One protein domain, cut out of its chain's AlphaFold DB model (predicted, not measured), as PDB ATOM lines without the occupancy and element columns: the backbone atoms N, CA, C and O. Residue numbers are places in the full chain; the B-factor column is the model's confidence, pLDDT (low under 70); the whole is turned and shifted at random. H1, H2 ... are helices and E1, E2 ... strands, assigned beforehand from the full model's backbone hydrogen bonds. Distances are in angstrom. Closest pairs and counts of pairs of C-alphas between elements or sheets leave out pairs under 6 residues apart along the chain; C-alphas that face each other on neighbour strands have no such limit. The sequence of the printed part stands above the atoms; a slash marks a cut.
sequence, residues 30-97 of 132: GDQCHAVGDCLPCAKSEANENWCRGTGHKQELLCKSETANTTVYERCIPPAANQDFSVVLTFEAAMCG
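Overview. This is residues 30 to 97 of the 132 residues of an uncharacterized protein of Saprolegnia parasitica (strain CBS 223.65) (UniProt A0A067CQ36). A small, strongly twisted three-stranded sheet has a long loop at one end, and residues 80 to 97 of helix H1 stick out as an arm. The printed part has 68 residues, mixed in class: E1, E2, E3, an antiparallel meander with each strand beside the one before, then H1. It is only just loose, close to extended, with radius of gyration of the C-alphas 16.3 A and spans 52 by 32 by 16 A.

Arrangement. E1, residues 33 to 41, forms a hairpin with E2, residues 57 to 64; N 36 and O 60 are within hydrogen-bond range, 2.8 A. E2 forms a hairpin with E3, residues 69 to 75; N 61 and O 72 are 2.8 A apart. H1, residues 79 to 97, is not on the sheet; 13 of its 15 O i to N i+4 pairs are within range.

Along the chain. E1, 20.8 A long, begins at C-alpha 33 (15.179, -11.379, -22.586). E2 measures 22.9 A, E3 19.6 A. H1, 26.4 A, ends at C-alpha 97 (-4.257, -44.024, -23.239).

Size, cuts and confidence. The printed part has no cut. The link E1 to E2 is long. Residues 30 to 31, 66 to 68 and 79 to 83 have pLDDT under 70.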
ATOM      1  N   GLY A  30      20.288 -14.756 -22.265       53.72
ATOM      2  CA  GLY A  30      20.204 -14.757 -20.803       53.72
ATOM      3  C   GLY A  30      18.857 -14.342 -20.214       53.72
ATOM      4  O   GLY A  30      18.059 -13.668 -20.859       53.72
ATOM      5  N   ASP A  31      18.650 -14.732 -18.954       57.91
ATOM      6  CA  ASP A  31      17.409 -14.708 -18.155       57.91
ATOM      7  C   ASP A  31      16.604 -13.380 -18.091       57.91
ATOM      8  O   ASP A  31      15.625 -13.294 -17.353       57.91
ATOM      9  N   GLN A  32      16.961 -12.345 -18.856       70.81
ATOM     10  CA  GLN A  32      16.308 -11.030 -18.904       70.81
ATOM     11  C   GLN A  32      15.696 -10.672 -20.274       70.81
ATOM     12  O   GLN A  32      15.128  -9.585 -20.431       70.81
ATOM     13  N   CYS A  33      15.781 -11.564 -21.265       76.19
ATOM     14  CA  CYS A  33      15.179 -11.379 -22.586       76.19
ATOM     15  C   CYS A  33      13.889 -12.193 -22.734       76.19
ATOM     16  O   CYS A  33      13.849 -13.375 -22.396       76.19
ATOM     17  N   HIS A  34      12.832 -11.572 -23.262       80.56
ATOM     18  CA  HIS A  34      11.568 -12.249 -23.561       80.56
ATOM     19  C   HIS A  34      11.200 -12.091 -25.035       80.56
ATOM     20  O   HIS A  34      11.335 -11.009 -25.601       80.56
ATOM     21  N   ALA A  35      10.735 -13.179 -25.651       80.31
ATOM     22  CA  ALA A  35      10.273 -13.177 -27.035       80.31
ATOM     23  C   ALA A  35       8.980 -12.368 -27.165       80.31
ATOM     24  O   ALA A  35       8.035 -12.573 -26.396       80.31
ATOM     25  N   VAL A  36       8.957 -11.457 -28.132       79.19
ATOM     26  CA  VAL A  36       7.870 -10.515 -28.390       79.19
ATOM     27  C   VAL A  36       7.528 -10.626 -29.865       79.19
ATOM     28  O   VAL A  36       8.336 -10.292 -30.718       79.19
ATOM     29  N   GLY A  37       6.336 -11.135 -30.162       77.69
ATOM     30  CA  GLY A  37       5.879 -11.347 -31.533       77.69
ATOM     31  C   GLY A  37       6.182 -12.734 -32.105       77.69
ATOM     32  O   GLY A  37       6.818 -13.592 -31.478       77.69
ATOM     33  N   ASP A  38       5.658 -12.947 -33.309       81.69
ATOM     34  CA  ASP A  38       5.699 -14.221 -34.019       81.69
ATOM     35  C   ASP A  38       7.012 -14.428 -34.785       81.69
ATOM     36  O   ASP A  38       7.754 -13.493 -35.087       81.69
ATOM     37  N   CYS A  39       7.293 -15.689 -35.111       86.19
ATOM     38  CA  CYS A  39       8.421 -16.063 -35.954       86.19
ATOM     39  C   CYS A  39       8.125 -15.690 -37.415       86.19
ATOM     40  O   CYS A  39       7.291 -16.325 -38.063       86.19
ATOM     41  N   LEU A  40       8.802 -14.662 -37.927       88.19
ATOM     42  CA  LEU A  40       8.577 -14.104 -39.259       88.19
ATOM     43  C   LEU A  40       9.703 -14.490 -40.226       88.19
ATOM     44  O   LEU A  40      10.851 -14.641 -39.805       88.19
ATOM     45  N   PRO A  41       9.422 -14.626 -41.533       89.19
ATOM     46  CA  PRO A  41      10.467 -14.825 -42.530       89.19
ATOM     47  C   PRO A  41      11.355 -13.578 -42.620       89.19
ATOM     48  O   PRO A  41      10.874 -12.445 -42.544       89.19
ATOM     49  N   CYS A  42      12.659 -13.769 -42.802       88.75
ATOM     50  CA  CYS A  42      13.560 -12.634 -42.965       88.75
ATOM     51  C   CYS A  42      13.390 -11.958 -44.326       88.75
ATOM     52  O   CYS A  42      13.080 -12.594 -45.338       88.75
ATOM     53  N   ALA A  43      13.706 -10.664 -44.373       88.94
ATOM     54  CA  ALA A  43      13.814  -9.945 -45.633       88.94
ATOM     55  C   ALA A  43      15.048 -10.406 -46.431       88.94
ATOM     56  O   ALA A  43      16.060 -10.816 -45.865       88.94
ATOM     57  N   LYS A  44      15.008 -10.267 -47.764       86.25
ATOM     58  CA  LYS A  44      16.144 -10.619 -48.643       86.25
ATOM     59  C   LYS A  44      17.428  -9.849 -48.302       86.25
ATOM     60  O   LYS A  44      18.516 -10.375 -48.502       86.25
ATOM     61  N   SER A  45      17.301  -8.631 -47.777       87.12
ATOM     62  CA  SER A  45      18.421  -7.805 -47.306       87.12
ATOM     63  C   SER A  45      19.090  -8.352 -46.044       87.12
ATOM     64  O   SER A  45      20.266  -8.096 -45.823       87.12
ATOM     65  N   GLU A  46      18.363  -9.122 -45.235       85.25
ATOM     66  CA  GLU A  46      18.816  -9.660 -43.947       85.25
ATOM     67  C   GLU A  46      19.268 -11.125 -44.056       85.25
ATOM     68  O   GLU A  46      19.586 -11.761 -43.056       85.25
ATOM     69  N   ALA A  47      19.311 -11.690 -45.266       81.38
ATOM     70  CA  ALA A  47      19.639 -13.100 -45.482       81.38
ATOM     71  C   ALA A  47      21.057 -13.479 -45.011       81.38
ATOM     72  O   ALA A  47      21.310 -14.636 -44.673       81.38
ATOM     73  N   ASN A  48      21.972 -12.506 -44.973       85.94
ATOM     74  CA  ASN A  48      23.348 -12.696 -44.512       85.94
ATOM     75  C   ASN A  48      23.523 -12.485 -43.000       85.94
ATOM     76  O   ASN A  48      24.612 -12.732 -42.485       85.94
ATOM     77  N   GLU A  49      22.480 -12.049 -42.292       86.81
ATOM     78  CA  GLU A  49      22.553 -11.784 -40.859       86.81
ATOM     79  C   GLU A  49      22.558 -13.075 -40.036       86.81
ATOM     80  O   GLU A  49      21.927 -14.081 -40.380       86.81
ATOM     81  N   ASN A  50      23.244 -13.041 -38.893       84.50
ATOM     82  CA  ASN A  50      23.456 -14.222 -38.051       84.50
ATOM     83  C   ASN A  50      22.148 -14.832 -37.522       84.50
ATOM     84  O   ASN A  50      22.048 -16.052 -37.400       84.50
ATOM     85  N   TRP A  51      21.142 -14.002 -37.228       82.75
ATOM     86  CA  TRP A  51      19.824 -14.451 -36.759       82.75
ATOM     87  C   TRP A  51      18.960 -15.048 -37.868       82.75
ATOM     88  O   TRP A  51      17.987 -15.729 -37.574       82.75
ATOM     89  N   CYS A  52      19.309 -14.819 -39.131       85.81
ATOM     90  CA  CYS A  52      18.575 -15.374 -40.256       85.81
ATOM     91  C   CYS A  52      19.250 -16.615 -40.863       85.81
ATOM     92  O   CYS A  52      18.611 -17.461 -41.497       85.81
ATOM     93  N   ARG A  53      20.562 -16.749 -40.652       80.12
ATOM     94  CA  ARG A  53      21.379 -17.819 -41.216       80.12
ATOM     95  C   ARG A  53      20.975 -19.183 -40.639       80.12
ATOM     96  O   ARG A  53      21.207 -19.479 -39.470       80.12
ATOM     97  N   GLY A  54      20.388 -20.033 -41.480       77.00
ATOM     98  CA  GLY A  54      20.024 -21.417 -41.154       77.00
ATOM     99  C   GLY A  54      18.537 -21.710 -41.324       77.00
ATOM    100  O   GLY A  54      18.190 -22.577 -42.118       77.00
ATOM    101  N   THR A  55      17.663 -20.989 -40.614       80.50
ATOM    102  CA  THR A  55      16.203 -21.197 -40.694       80.50
ATOM    103  C   THR A  55      15.502 -20.217 -41.630       80.50
ATOM    104  O   THR A  55      14.372 -20.480 -42.034       80.50
ATOM    105  N   GLY A  56      16.133 -19.090 -41.983       85.75
ATOM    106  CA  GLY A  56      15.510 -18.048 -42.805       85.75
ATOM    107  C   GLY A  56      14.384 -17.286 -42.098       85.75
ATOM    108  O   GLY A  56      13.645 -16.554 -42.754       85.75
ATOM    109  N   HIS A  57      14.235 -17.470 -40.782       87.31
ATOM    110  CA  HIS A  57      13.195 -16.845 -39.972       87.31
ATOM    111  C   HIS A  57      13.794 -16.171 -38.737       87.31
ATOM    112  O   HIS A  57      14.734 -16.692 -38.131       87.31
ATOM    113  N   LYS A  58      13.208 -15.036 -38.351       87.44
ATOM    114  CA  LYS A  58      13.609 -14.210 -37.213       87.44
ATOM    115  C   LYS A  58      12.457 -14.003 -36.237       87.44
ATOM    116  O   LYS A  58      11.296 -13.917 -36.635       87.44
ATOM    117  N   GLN A  59      12.798 -13.883 -34.964       88.19
ATOM    118  CA  GLN A  59      11.887 -13.501 -33.896       88.19
ATOM    119  C   GLN A  59      12.488 -12.343 -33.105       88.19
ATOM    120  O   GLN A  59      13.695 -12.305 -32.861       88.19
ATOM    121  N   GLU A  60      11.634 -11.402 -32.721       87.19
ATOM    122  CA  GLU A  60      12.005 -10.261 -31.893       87.19
ATOM    123  C   GLU A  60      12.040 -10.651 -30.410       87.19
ATOM    124  O   GLU A  60      11.175 -11.359 -29.890       87.19
ATOM    125  N   LEU A  61      13.068 -10.178 -29.715       85.12
ATOM    126  CA  LEU A  61      13.272 -10.323 -28.282       85.12
ATOM    127  C   LEU A  61      13.366  -8.930 -27.669       85.12
ATOM    128  O   LEU A  61      14.148  -8.097 -28.125       85.12
ATOM    129  N   LEU A  62      12.627  -8.696 -26.590       85.62
ATOM    130  CA  LEU A  62      12.843  -7.543 -25.726       85.62
ATOM    131  C   LEU A  62      13.712  -7.960 -24.546       85.62
ATOM    132  O   LEU A  62      13.283  -8.689 -23.646       85.62
ATOM    133  N   CYS A  63      14.939  -7.460 -24.544       83.56
ATOM    134  CA  CYS A  63      15.867  -7.594 -23.437       83.56
ATOM    135  C   CYS A  63      15.748  -6.371 -22.530       83.56
ATOM    136  O   CYS A  63      15.955  -5.234 -22.971       83.56
ATOM    137  N   LYS A  64      15.413  -6.597 -21.256       77.81
ATOM    138  CA  LYS A  64      15.520  -5.551 -20.235       77.81
ATOM    139  C   LYS A  64      16.987  -5.422 -19.840       77.81
ATOM    140  O   LYS A  64      17.570  -6.385 -19.360       77.81
ATOM    141  N   SER A  65      17.570  -4.248 -20.060       73.19
ATOM    142  CA  SER A  65      18.836  -3.844 -19.442       73.19
ATOM    143  C   SER A  65      18.547  -2.831 -18.328       73.19
ATOM    144  O   SER A  65      17.483  -2.211 -18.330       73.19
ATOM    145  N   GLU A  66      19.483  -2.638 -17.391       68.44
ATOM    146  CA  GLU A  66      19.353  -1.691 -16.263       68.44
ATOM    147  C   GLU A  66      19.008  -0.258 -16.705       68.44
ATOM    148  O   GLU A  66      18.414   0.496 -15.940       68.44
ATOM    149  N   THR A  67      19.356   0.120 -17.939       67.06
ATOM    150  CA  THR A  67      19.232   1.496 -18.438       67.06
ATOM    151  C   THR A  67      18.248   1.670 -19.598       67.06
ATOM    152  O   THR A  67      17.748   2.776 -19.790       67.06
ATOM    153  N   ALA A  68      17.929   0.615 -20.361       69.25
ATOM    154  CA  ALA A  68      16.975   0.678 -21.473       69.25
ATOM    155  C   ALA A  68      16.490  -0.710 -21.927       69.25
ATOM    156  O   ALA A  68      17.201  -1.711 -21.815       69.25
ATOM    157  N   ASN A  69      15.292  -0.758 -22.518       77.94
ATOM    158  CA  ASN A  69      14.815  -1.934 -23.245       77.94
ATOM    159  C   ASN A  69      15.490  -1.969 -24.621       77.94
ATOM    160  O   ASN A  69      15.380  -1.012 -25.384       77.94
ATOM    161  N   THR A  70      16.165  -3.070 -24.942       80.62
ATOM    162  CA  THR A  70      16.798  -3.280 -26.250       80.62
ATOM    163  C   THR A  70      16.049  -4.360 -27.018       80.62
ATOM    164  O   THR A  70      15.678  -5.390 -26.449       80.62
ATOM    165  N   THR A  71      15.787  -4.110 -28.301       83.06
ATOM    166  CA  THR A  71      15.236  -5.107 -29.219       83.06
ATOM    167  C   THR A  71      16.386  -5.877 -29.857       83.06
ATOM    168  O   THR A  71      17.288  -5.297 -30.458       83.06
ATOM    169  N   VAL A  72      16.373  -7.196 -29.699       84.38
ATOM    170  CA  VAL A  72      17.361  -8.112 -30.278       84.38
ATOM    171  C   VAL A  72      16.619  -9.122 -31.145       84.38
ATOM    172  O   VAL A  72      15.493  -9.492 -30.832       84.38
ATOM    173  N   TYR A  73      17.234  -9.568 -32.236       84.50
ATOM    174  CA  TYR A  73      16.662 -10.597 -33.100       84.50
ATOM    175  C   TYR A  73      17.357 -11.933 -32.879       84.50
ATOM    176  O   TYR A  73      18.581 -12.001 -32.752       84.50
ATOM    177  N   GLU A  74      16.574 -13.004 -32.899       84.25
ATOM    178  CA  GLU A  74      17.081 -14.365 -32.835       84.25
ATOM    179  C   GLU A  74      16.447 -15.253 -33.906       84.25
ATOM    180  O   GLU A  74      15.340 -15.012 -34.390       84.25
ATOM    181  N   ARG A  75      17.183 -16.298 -34.279       85.12
ATOM    182  CA  ARG A  75      16.714 -17.370 -35.151       85.12
ATOM    183  C   ARG A  75      15.548 -18.121 -34.518       85.12
ATOM    184  O   ARG A  75      15.653 -18.631 -33.405       85.12
ATOM    185  N   CYS A  76      14.470 -18.273 -35.268       81.88
ATOM    186  CA  CYS A  76      13.310 -19.042 -34.834       81.88
ATOM    187  C   CYS A  76      12.949 -20.121 -35.858       81.88
ATOM    188  O   CYS A  76      13.416 -20.111 -37.000       81.88
ATOM    189  N   ILE A  77      12.147 -21.088 -35.414       80.00
ATOM    190  CA  ILE A  77      11.565 -22.133 -36.257       80.00
ATOM    191  C   ILE A  77      10.077 -21.799 -36.396       80.00
ATOM    192  O   ILE A  77       9.428 -21.572 -35.370       80.00
ATOM    193  N   PRO A  78       9.528 -21.741 -37.623       76.50
ATOM    194  CA  PRO A  78       8.136 -21.368 -37.820       76.50
ATOM    195  C   PRO A  78       7.199 -22.365 -37.121       76.50
ATOM    196  O   PRO A  78       7.439 -23.576 -37.174       76.50
ATOM    197  N   PRO A  79       6.104 -21.888 -36.503       65.75
ATOM    198  CA  PRO A  79       5.192 -22.737 -35.740       65.75
ATOM    199  C   PRO A  79       4.558 -23.840 -36.597       65.75
ATOM    200  O   PRO A  79       4.369 -24.951 -36.109       65.75
ATOM    201  N   ALA A  80       4.321 -23.576 -37.887       64.25
ATOM    202  CA  ALA A  80       3.768 -24.553 -38.824       64.25
ATOM    203  C   ALA A  80       4.629 -25.826 -38.949       64.25
ATOM    204  O   ALA A  80       4.087 -26.911 -39.100       64.25
ATOM    205  N   ALA A  81       5.957 -25.729 -38.810       64.44
ATOM    206  CA  ALA A  81       6.836 -26.897 -38.906       64.44
ATOM    207  C   ALA A  81       6.692 -27.860 -37.714       64.44
ATOM    208  O   ALA A  81       6.982 -29.046 -37.842       64.44
ATOM    209  N   ASN A  82       6.248 -27.362 -36.557       62.22
ATOM    210  CA  ASN A  82       6.143 -28.148 -35.326       62.22
ATOM    211  C   ASN A  82       4.711 -28.620 -35.037       62.22
ATOM    212  O   ASN A  82       4.528 -29.551 -34.253       62.22
ATOM    213  N   GLN A  83       3.705 -27.988 -35.650       64.06
ATOM    214  CA  GLN A  83       2.293 -28.322 -35.447       64.06
ATOM    215  C   GLN A  83       1.954 -29.735 -35.929       64.06
ATOM    216  O   GLN A  83       1.257 -30.462 -35.228       64.06
ATOM    217  N   ASP A  84       2.503 -30.173 -37.061       70.50
ATOM    218  CA  ASP A  84       2.211 -31.513 -37.583       70.50
ATOM    219  C   ASP A  84       2.743 -32.611 -36.651       70.50
ATOM    220  O   ASP A  84       2.047 -33.580 -36.341       70.50
ATOM    221  N   PHE A  85       3.955 -32.433 -36.120       72.94
ATOM    222  CA  PHE A  85       4.549 -33.391 -35.189       72.94
ATOM    223  C   PHE A  85       3.824 -33.430 -33.843       72.94
ATOM    224  O   PHE A  85       3.638 -34.512 -33.283       72.94
ATOM    225  N   SER A  86       3.388 -32.281 -33.316       73.31
ATOM    226  CA  SER A  86       2.663 -32.243 -32.043       73.31
ATOM    227  C   SER A  86       1.265 -32.856 -32.159       73.31
ATOM    228  O   SER A  86       0.833 -33.571 -31.253       73.31
ATOM    229  N   VAL A  87       0.577 -32.664 -33.287       80.69
ATOM    230  CA  VAL A  87      -0.728 -33.287 -33.553       80.69
ATOM    231  C   VAL A  87      -0.606 -34.810 -33.641       80.69
ATOM    232  O   VAL A  87      -1.382 -35.525 -33.008       80.69
ATOM    233  N   VAL A  88       0.396 -35.328 -34.358       85.00
ATOM    234  CA  VAL A  88       0.627 -36.781 -34.448       85.00
ATOM    235  C   VAL A  88       0.962 -37.371 -33.077       85.00
ATOM    236  O   VAL A  88       0.378 -38.380 -32.681       85.00
ATOM    237  N   LEU A  89       1.843 -36.716 -32.316       83.69
ATOM    238  CA  LEU A  89       2.259 -37.197 -30.998       83.69
ATOM    239  C   LEU A  89       1.099 -37.205 -29.991       83.69
ATOM    240  O   LEU A  89       0.931 -38.161 -29.235       83.69
ATOM    241  N   THR A  90       0.278 -36.151 -29.983       78.56
ATOM    242  CA  THR A  90      -0.899 -36.071 -29.101       78.56
ATOM    243  C   THR A  90      -1.958 -37.107 -29.472       78.56
ATOM    244  O   THR A  90      -2.534 -37.731 -28.578       78.56
ATOM    245  N   PHE A  91      -2.170 -37.362 -30.767       86.06
ATOM    246  CA  PHE A  91      -3.054 -38.427 -31.239       86.06
ATOM    247  C   PHE A  91      -2.565 -39.819 -30.810       86.06
ATOM    248  O   PHE A  91      -3.337 -40.608 -30.260       86.06
ATOM    249  N   GLU A  92      -1.279 -40.121 -31.001       87.50
ATOM    250  CA  GLU A  92      -0.694 -41.408 -30.612       87.50
ATOM    251  C   GLU A  92      -0.759 -41.631 -29.092       87.50
ATOM    252  O   GLU A  92      -1.156 -42.707 -28.629       87.50
ATOM    253  N   ALA A  93      -0.461 -40.592 -28.306       83.81
ATOM    254  CA  ALA A  93      -0.582 -40.629 -26.852       83.81
ATOM    255  C   ALA A  93      -2.031 -40.889 -26.402       83.81
ATOM    256  O   ALA A  93      -2.264 -41.694 -25.493       83.81
ATOM    257  N   ALA A  94      -3.016 -40.267 -27.058       86.31
ATOM    258  CA  ALA A  94      -4.430 -40.494 -26.775       86.31
ATOM    259  C   ALA A  94      -4.848 -41.944 -27.076       86.31
ATOM    260  O   ALA A  94      -5.472 -42.593 -26.233       86.31
ATOM    261  N   MET A  95      -4.448 -42.491 -28.230       88.06
ATOM    262  CA  MET A  95      -4.737 -43.881 -28.602       88.06
ATOM    263  C   MET A  95      -4.105 -44.882 -27.626       88.06
ATOM    264  O   MET A  95      -4.772 -45.824 -27.188       88.06
ATOM    265  N   CYS A  96      -2.857 -44.647 -27.209       88.31
ATOM    266  CA  CYS A  96      -2.201 -45.441 -26.170       88.31
ATOM    267  C   CYS A  96      -2.961 -45.386 -24.835       88.31
ATOM    268  O   CYS A  96      -3.150 -46.418 -24.185       88.31
ATOM    269  N   GLY A  97      -3.443 -44.204 -24.442       87.50
ATOM    270  CA  GLY A  97      -4.257 -44.024 -23.239       87.50
ATOM    271  C   GLY A  97      -5.558 -44.830 -23.280       87.50
ATOM    272  O   GLY A  97      -5.886 -45.526 -22.315       87.50
TER     273      GLY A  97